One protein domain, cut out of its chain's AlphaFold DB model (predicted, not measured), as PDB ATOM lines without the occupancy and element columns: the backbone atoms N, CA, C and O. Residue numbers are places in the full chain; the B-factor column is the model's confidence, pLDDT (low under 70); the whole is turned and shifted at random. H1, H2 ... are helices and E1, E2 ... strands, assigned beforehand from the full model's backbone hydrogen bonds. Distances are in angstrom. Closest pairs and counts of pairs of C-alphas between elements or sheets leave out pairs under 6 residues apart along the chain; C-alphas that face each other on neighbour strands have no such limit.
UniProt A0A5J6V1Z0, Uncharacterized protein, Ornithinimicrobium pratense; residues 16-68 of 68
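AT A GLANCE: This is residues 16 to 68 of the 68 residues of an uncharacterized protein of Ornithinimicrobium pratense (UniProt A0A5J6V1Z0). A small, strongly twisted sheet of three strands is built on the long hairpin of E2 and E3, with short E1 beside E2 and the short helix H1 near one end of the sheet. The long loop of residues 20 to 36 leads from E1 round to H1, and the turn of the hairpin, residues 56 to 61, lies at the end of the model away from H1. The printed part has 53 residues, with one named helix and three named strands in the order E1, H1, E2, E3; the sheet runs E1, E2, E3, antiparallel. The class is mixed, helices and strands, with 22 residues, under half, in named elements. The whole is compact, with a radius of gyration of the C-alphas of 11.0 A and spans of 32 by 23 by 20 A.

IN THESE COORDINATES: E1, residues 16 to 19, begins at C-alpha 16 (142.667, 144.394, 195.795) and is 10.1 A long. H1, residues 37 to 41, measures 6.3 A. E2, residues 49 to 55, measures 18.5 A. E3, residues 62 to 67, measures 15.5 A and ends at C-alpha 67 (152.049, 146.862, 197.328).

HOW THE PARTS SIT: E1 and E2 are antiparallel at 138 degrees, with N 17 and O 51 2.9 A apart, within hydrogen-bond range. E2, the inner strand, forms a hairpin with E3, antiparallel at 147 degrees, with N 52 and O 65 at 2.8 A. The sheet is only just strongly twisted, its C-alphas up to 4.2 A off the best plane. H1 only grazes the sheet; its closest C-alphas to E2 are Leu 41 and Leu 50, 7.8 A. In H1 every O i to N i+4 pair is within hydrogen-bond range.

THE WHOLE: The farthest C-alphas, of Asp 42 and Val 58, are 32.5 A apart. The printed part has no cut. The link from E1 to H1 is long. Residues 57 to 58 have pLDDT under 70.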
ATOM      1  N   TYR A  16     141.959 143.157 195.506       90.81
ATOM      2  CA  TYR A  16     142.667 144.394 195.795       90.81
ATOM      3  C   TYR A  16     141.750 145.454 196.394       90.81
ATOM      4  O   TYR A  16     140.533 145.422 196.222       90.81
ATOM      5  N   LEU A  17     142.362 146.423 197.062       92.25
ATOM      6  CA  LEU A  17     141.740 147.647 197.549       92.25
ATOM      7  C   LEU A  17     142.646 148.825 197.176       92.25
ATOM      8  O   LEU A  17     143.867 148.723 197.303       92.25
ATOM      9  N   ILE A  18     142.062 149.935 196.736       91.69
ATOM     10  CA  ILE A  18     142.781 151.190 196.494       91.69
ATOM     11  C   ILE A  18     142.325 152.209 197.535       91.69
ATOM     12  O   ILE A  18     141.130 152.356 197.770       91.69
ATOM     13  N   GLY A  19     143.269 152.909 198.166       89.44
ATOM     14  CA  GLY A  19     142.931 153.980 199.100       89.44
ATOM     15  C   GLY A  19     144.106 154.874 199.484       89.44
ATOM     16  O   GLY A  19     145.249 154.427 199.604       89.44
ATOM     17  N   SER A  20     143.818 156.152 199.730       85.44
ATOM     18  CA  SER A  20     144.821 157.169 200.084       85.44
ATOM     19  C   SER A  20     145.276 157.118 201.551       85.44
ATOM     20  O   SER A  20     146.199 157.818 201.953       85.44
ATOM     21  N   SER A  21     144.645 156.294 202.391       81.00
ATOM     22  CA  SER A  21     144.981 156.117 203.813       81.00
ATOM     23  C   SER A  21     145.010 154.636 204.195       81.00
ATOM     24  O   SER A  21     144.441 153.817 203.469       81.00
ATOM     25  N   PRO A  22     145.658 154.260 205.318       78.56
ATOM     26  CA  PRO A  22     145.589 152.896 205.825       78.56
ATOM     27  C   PRO A  22     144.123 152.484 206.026       78.56
ATOM     28  O   PRO A  22     143.388 153.186 206.728       78.56
ATOM     29  N   PRO A  23     143.676 151.380 205.408       79.62
ATOM     30  CA  PRO A  23     142.266 151.032 205.372       79.62
ATOM     31  C   PRO A  23     141.900 150.287 206.661       79.62
ATOM     32  O   PRO A  23     141.851 149.061 206.716       79.62
ATOM     33  N   TRP A  24     141.685 151.047 207.738       81.00
ATOM     34  CA  TRP A  24     141.272 150.515 209.044       81.00
ATOM     35  C   TRP A  24     139.867 149.903 209.019       81.00
ATOM     36  O   TRP A  24     139.537 149.069 209.857       81.00
ATOM     37  N   SER A  25     139.048 150.342 208.065       83.88
ATOM     38  CA  SER A  25     137.707 149.849 207.786       83.88
ATOM     39  C   SER A  25     137.455 149.973 206.288       83.88
ATOM     40  O   SER A  25     137.864 150.963 205.685       83.88
ATOM     41  N   PHE A  26     136.782 148.984 205.713       84.25
ATOM     42  CA  PHE A  26     136.438 148.910 204.293       84.25
ATOM     43  C   PHE A  26     135.160 148.079 204.124       84.25
ATOM     44  O   PHE A  26     134.905 147.154 204.900       84.25
ATOM     45  N   SER A  27     134.358 148.407 203.119       83.94
ATOM     46  CA  SER A  27     133.262 147.578 202.623       83.94
ATOM     47  C   SER A  27     133.787 146.566 201.610       83.94
ATOM     48  O   SER A  27     134.707 146.846 200.844       83.94
ATOM     49  N   THR A  28     133.151 145.398 201.537       82.81
ATOM     50  CA  THR A  28     133.414 144.423 200.469       82.81
ATOM     51  C   THR A  28     133.100 144.972 199.079       82.81
ATOM     52  O   THR A  28     133.641 144.472 198.100       82.81
ATOM     53  N   ASP A  29     132.258 146.003 198.982       85.25
ATOM     54  CA  ASP A  29     131.939 146.671 197.713       85.25
ATOM     55  C   ASP A  29     133.117 147.495 197.168       85.25
ATOM     56  O   ASP A  29     133.155 147.815 195.982       85.25
ATOM     57  N   GLU A  30     134.090 147.829 198.020       86.38
ATOM     58  CA  GLU A  30     135.317 148.533 197.630       86.38
ATOM     59  C   GLU A  30     136.372 147.574 197.055       86.38
ATOM     60  O   GLU A  30     137.423 148.003 196.575       86.38
ATOM     61  N   PHE A  31     136.117 146.264 197.102       89.06
ATOM     62  CA  PHE A  31     137.061 145.260 196.641       89.06
ATOM     63  C   PHE A  31     137.054 145.109 195.129       89.06
ATOM     64  O   PHE A  31     136.030 144.880 194.485       89.06
ATOM     65  N   ILE A  32     138.254 145.148 194.568       89.25
ATOM     66  CA  ILE A  32     138.497 144.999 193.144       89.25
ATOM     67  C   ILE A  32     139.021 143.585 192.906       89.25
ATOM     68  O   ILE A  32     140.085 143.213 193.396       89.25
ATOM     69  N   SER A  33     138.278 142.787 192.144       87.38
ATOM     70  CA  SER A  33     138.668 141.432 191.739       87.38
ATOM     71  C   SER A  33     138.528 141.273 190.226       87.38
ATOM     72  O   SER A  33     137.839 142.059 189.575       87.38
ATOM     73  N   GLY A  34     139.225 140.296 189.640       83.75
ATOM     74  CA  GLY A  34     139.148 140.034 188.196       83.75
ATOM     75  C   GLY A  34     139.898 141.031 187.303       83.75
ATOM     76  O   GLY A  34     139.788 140.954 186.081       83.75
ATOM     77  N   VAL A  35     140.667 141.957 187.885       85.00
ATOM     78  CA  VAL A  35     141.442 142.971 187.152       85.00
ATOM     79  C   VAL A  35     142.941 142.662 187.258       85.00
ATOM     80  O   VAL A  35     143.427 142.418 188.366       85.00
ATOM     81  N   PRO A  36     143.705 142.683 186.147       86.31
ATOM     82  CA  PRO A  36     145.155 142.523 186.191       86.31
ATOM     83  C   PRO A  36     145.836 143.603 187.040       86.31
ATOM     84  O   PRO A  36     145.494 144.782 186.944       86.31
ATOM     85  N   LEU A  37     146.860 143.213 187.806       86.00
ATOM     86  CA  LEU A  37     147.623 144.130 188.661       86.00
ATOM     87  C   LEU A  37     148.195 145.322 187.879       86.00
ATOM     88  O   LEU A  37     148.121 146.454 188.341       86.00
ATOM     89  N   THR A  38     148.714 145.086 186.673       87.69
ATOM     90  CA  THR A  38     149.260 146.140 185.805       87.69
ATOM     91  C   THR A  38     148.224 147.216 185.481       87.69
ATOM     92  O   THR A  38     148.518 148.399 185.579       87.69
ATOM     93  N   THR A  39     146.982 146.818 185.198       89.62
ATOM     94  CA  THR A  39     145.879 147.752 184.940       89.62
ATOM     95  C   THR A  39     145.515 148.584 186.170       89.62
ATOM     96  O   THR A  39     145.065 149.717 186.020       89.62
ATOM     97  N   LEU A  40     145.687 148.041 187.377       90.50
ATOM     98  CA  LEU A  40     145.462 148.788 188.619       90.50
ATOM     99  C   LEU A  40     146.585 149.792 188.872       90.50
ATOM    100  O   LEU A  40     146.298 150.929 189.231       90.50
ATOM    101  N   LEU A  41     147.837 149.400 188.627       90.00
ATOM    102  CA  LEU A  41     148.993 150.289 188.753       90.00
ATOM    103  C   LEU A  41     148.918 151.469 187.775       90.00
ATOM    104  O   LEU A  41     149.183 152.596 188.177       90.00
ATOM    105  N   ASP A  42     148.476 151.241 186.535       90.69
ATOM    106  CA  ASP A  42     148.313 152.304 185.527       90.69
ATOM    107  C   ASP A  42     147.221 153.330 185.885       90.69
ATOM    108  O   ASP A  42     147.211 154.442 185.357       90.69
ATOM    109  N   ARG A  43     146.267 152.956 186.748       88.44
ATOM    110  CA  ARG A  43     145.135 153.800 187.167       88.44
ATOM    111  C   ARG A  43     145.340 154.459 188.529       88.44
ATOM    112  O   ARG A  43     144.501 155.267 188.918       88.44
ATOM    113  N   LEU A  44     146.395 154.086 189.250       91.19
ATOM    114  CA  LEU A  44     146.639 154.535 190.614       91.19
ATOM    115  C   LEU A  44     147.023 156.019 190.623       91.19
ATOM    116  O   LEU A  44     147.967 156.427 189.940       91.19
ATOM    117  N   ASN A  45     146.320 156.828 191.411       91.75
ATOM    118  CA  ASN A  45     146.695 158.225 191.605       91.75
ATOM    119  C   ASN A  45     147.916 158.348 192.528       91.75
ATOM    120  O   ASN A  45     148.235 157.453 193.307       91.75
ATOM    121  N   SER A  46     148.616 159.484 192.457       88.25
ATOM    122  CA  SER A  46     149.855 159.704 193.223       88.25
ATOM    123  C   SER A  46     149.661 159.728 194.745       88.25
ATOM    124  O   SER A  46     150.627 159.550 195.483       88.25
ATOM    125  N   ASP A  47     148.443 159.975 195.220       90.50
ATOM    126  CA  ASP A  47     148.062 159.959 196.633       90.50
ATOM    127  C   ASP A  47     147.448 158.623 197.081       90.50
ATOM    128  O   ASP A  47     147.209 158.425 198.274       90.50
ATOM    129  N   GLU A  48     147.218 157.693 196.155       92.00
ATOM    130  CA  GLU A  48     146.580 156.411 196.422       92.00
ATOM    131  C   GLU A  48     147.594 155.293 196.656       92.00
ATOM    132  O   GLU A  48     148.735 155.305 196.197       92.00
ATOM    133  N   ASN A  49     147.148 154.276 197.388       91.38
ATOM    134  CA  ASN A  49     147.922 153.077 197.651       91.38
ATOM    135  C   ASN A  49     147.117 151.858 197.241       91.38
ATOM    136  O   ASN A  49     145.921 151.782 197.516       91.38
ATOM    137  N   LEU A  50     147.802 150.891 196.639       92.12
ATOM    138  CA  LEU A  50     147.227 149.602 196.308       92.12
ATOM    139  C   LEU A  50     147.519 148.601 197.426       92.12
ATOM    140  O   LEU A  50     148.661 148.444 197.867       92.12
ATOM    141  N   TYR A  51     146.484 147.898 197.864       91.56
ATOM    142  CA  TYR A  51     146.563 146.871 198.889       91.56
ATOM    143  C   TYR A  51     146.072 145.540 198.334       91.56
ATOM    144  O   TYR A  51     145.001 145.469 197.736       91.56
ATOM    145  N   LEU A  52     146.831 144.474 198.569       89.81
ATOM    146  CA  LEU A  52     146.363 143.102 198.404       89.81
ATOM    147  C   LEU A  52     145.526 142.718 199.628       89.81
ATOM    148  O   LEU A  52     146.013 142.837 200.755       89.81
ATOM    149  N   VAL A  53     144.299 142.255 199.405       88.38
ATOM    150  CA  VAL A  53     143.363 141.828 200.450       88.38
ATOM    151  C   VAL A  53     143.445 140.313 200.617       88.38
ATOM    152  O   VAL A  53     143.156 139.554 199.694       88.38
ATOM    153  N   ASP A  54     143.804 139.878 201.818       85.00
ATOM    154  CA  ASP A  54     143.803 138.486 202.256       85.00
ATOM    155  C   ASP A  54     142.751 138.313 203.357       85.00
ATOM    156  O   ASP A  54     142.855 138.891 204.445       85.00
ATOM    157  N   TYR A  55     141.691 137.556 203.077       79.31
ATOM    158  CA  TYR A  55     140.626 137.340 204.053       79.31
ATOM    159  C   TYR A  55     141.161 136.558 205.249       79.31
ATOM    160  O   TYR A  55     141.624 135.425 205.129       79.31
ATOM    161  N   ALA A  56     141.068 137.156 206.438       72.25
ATOM    162  CA  ALA A  56     141.531 136.494 207.642       72.25
ATOM    163  C   ALA A  56     140.561 135.376 208.047       72.25
ATOM    164  O   ALA A  56     139.362 135.416 207.774       72.25
ATOM    165  N   SER A  57     141.068 134.403 208.804       67.44
ATOM    166  CA  SER A  57     140.247 133.331 209.384       67.44
ATOM    167  C   SER A  57     139.204 133.831 210.394       67.44
ATOM    168  O   SER A  57     138.370 133.050 210.850       67.44
ATOM    169  N   VAL A  58     139.274 135.106 210.789       69.94
ATOM    170  CA  VAL A  58     138.327 135.761 211.693       69.94
ATOM    171  C   VAL A  58     137.276 136.505 210.852       69.94
ATOM    172  O   VAL A  58     137.639 137.430 210.120       69.94
ATOM    173  N   PRO A  59     135.981 136.139 210.949       75.69
ATOM    174  CA  PRO A  59     134.914 136.789 210.192       75.69
ATOM    175  C   PRO A  59     134.892 138.306 210.385       75.69
ATOM    176  O   PRO A  59     135.029 138.794 211.505       75.69
ATOM    177  N   GLY A  60     134.698 139.048 209.293       78.06
ATOM    178  CA  GLY A  60     134.654 140.513 209.320       78.06
ATOM    179  C   GLY A  60     136.021 141.189 209.453       78.06
ATOM    180  O   GLY A  60     136.080 142.405 209.588       78.06
ATOM    181  N   THR A  61     137.117 140.431 209.398       79.88
ATOM    182  CA  THR A  61     138.469 140.991 209.339       79.88
ATOM    183  C   THR A  61     139.175 140.523 208.072       79.88
ATOM    184  O   THR A  61     139.007 139.385 207.634       79.88
ATOM    185  N   ALA A  62     139.987 141.397 207.488       85.06
ATOM    186  CA  ALA A  62     140.919 141.028 206.433       85.06
ATOM    187  C   ALA A  62     142.300 141.591 206.758       85.06
ATOM    188  O   ALA A  62     142.441 142.610 207.438       85.06
ATOM    189  N   ARG A  63     143.327 140.893 206.290       85.75
ATOM    190  CA  ARG A  63     144.700 141.375 206.275       85.75
ATOM    191  C   ARG A  63     144.923 142.087 204.957       85.75
ATOM    192  O   ARG A  63     144.547 141.587 203.904       85.75
ATOM    193  N   VAL A  64     145.555 143.247 205.022       87.31
ATOM    194  CA  VAL A  64     145.928 144.004 203.832       87.31
ATOM    195  C   VAL A  64     147.439 144.136 203.764       87.31
ATOM    196  O   VAL A  64     148.090 144.435 204.766       87.31
ATOM    197  N   THR A  65     148.001 143.915 202.581       88.50
ATOM    198  CA  THR A  65     149.426 144.138 202.311       88.50
ATOM    199  C   THR A  65     149.548 145.257 201.298       88.50
ATOM    200  O   THR A  65     149.069 145.120 200.175       88.50
ATOM    201  N   ARG A  66     150.178 146.371 201.685       89.62
ATOM    202  CA  ARG A  66     150.473 147.457 200.745       89.62
ATOM    203  C   ARG A  66     151.482 146.960 199.715       89.62
ATOM    204  O   ARG A  66     152.531 146.439 200.092       89.62
ATOM    205  N   LEU A  67     151.157 147.138 198.444       86.94
ATOM    206  CA  LEU A  67     152.049 146.862 197.328       86.94
ATOM    207  C   LEU A  67     152.806 148.156 197.003       86.94
ATOM    208  O   LEU A  67     152.183 149.208 196.848       86.94
ATOM    209  N   THR A  68     154.136 148.084 196.981       77.25
ATOM    210  CA  THR A  68     155.059 149.202 196.700       77.25
ATOM    211  C   THR A  68     155.862 148.939 195.447       77.25
ATOM    212  O   THR A  68     156.261 147.762 195.285       77.25
TER     213      THR A  68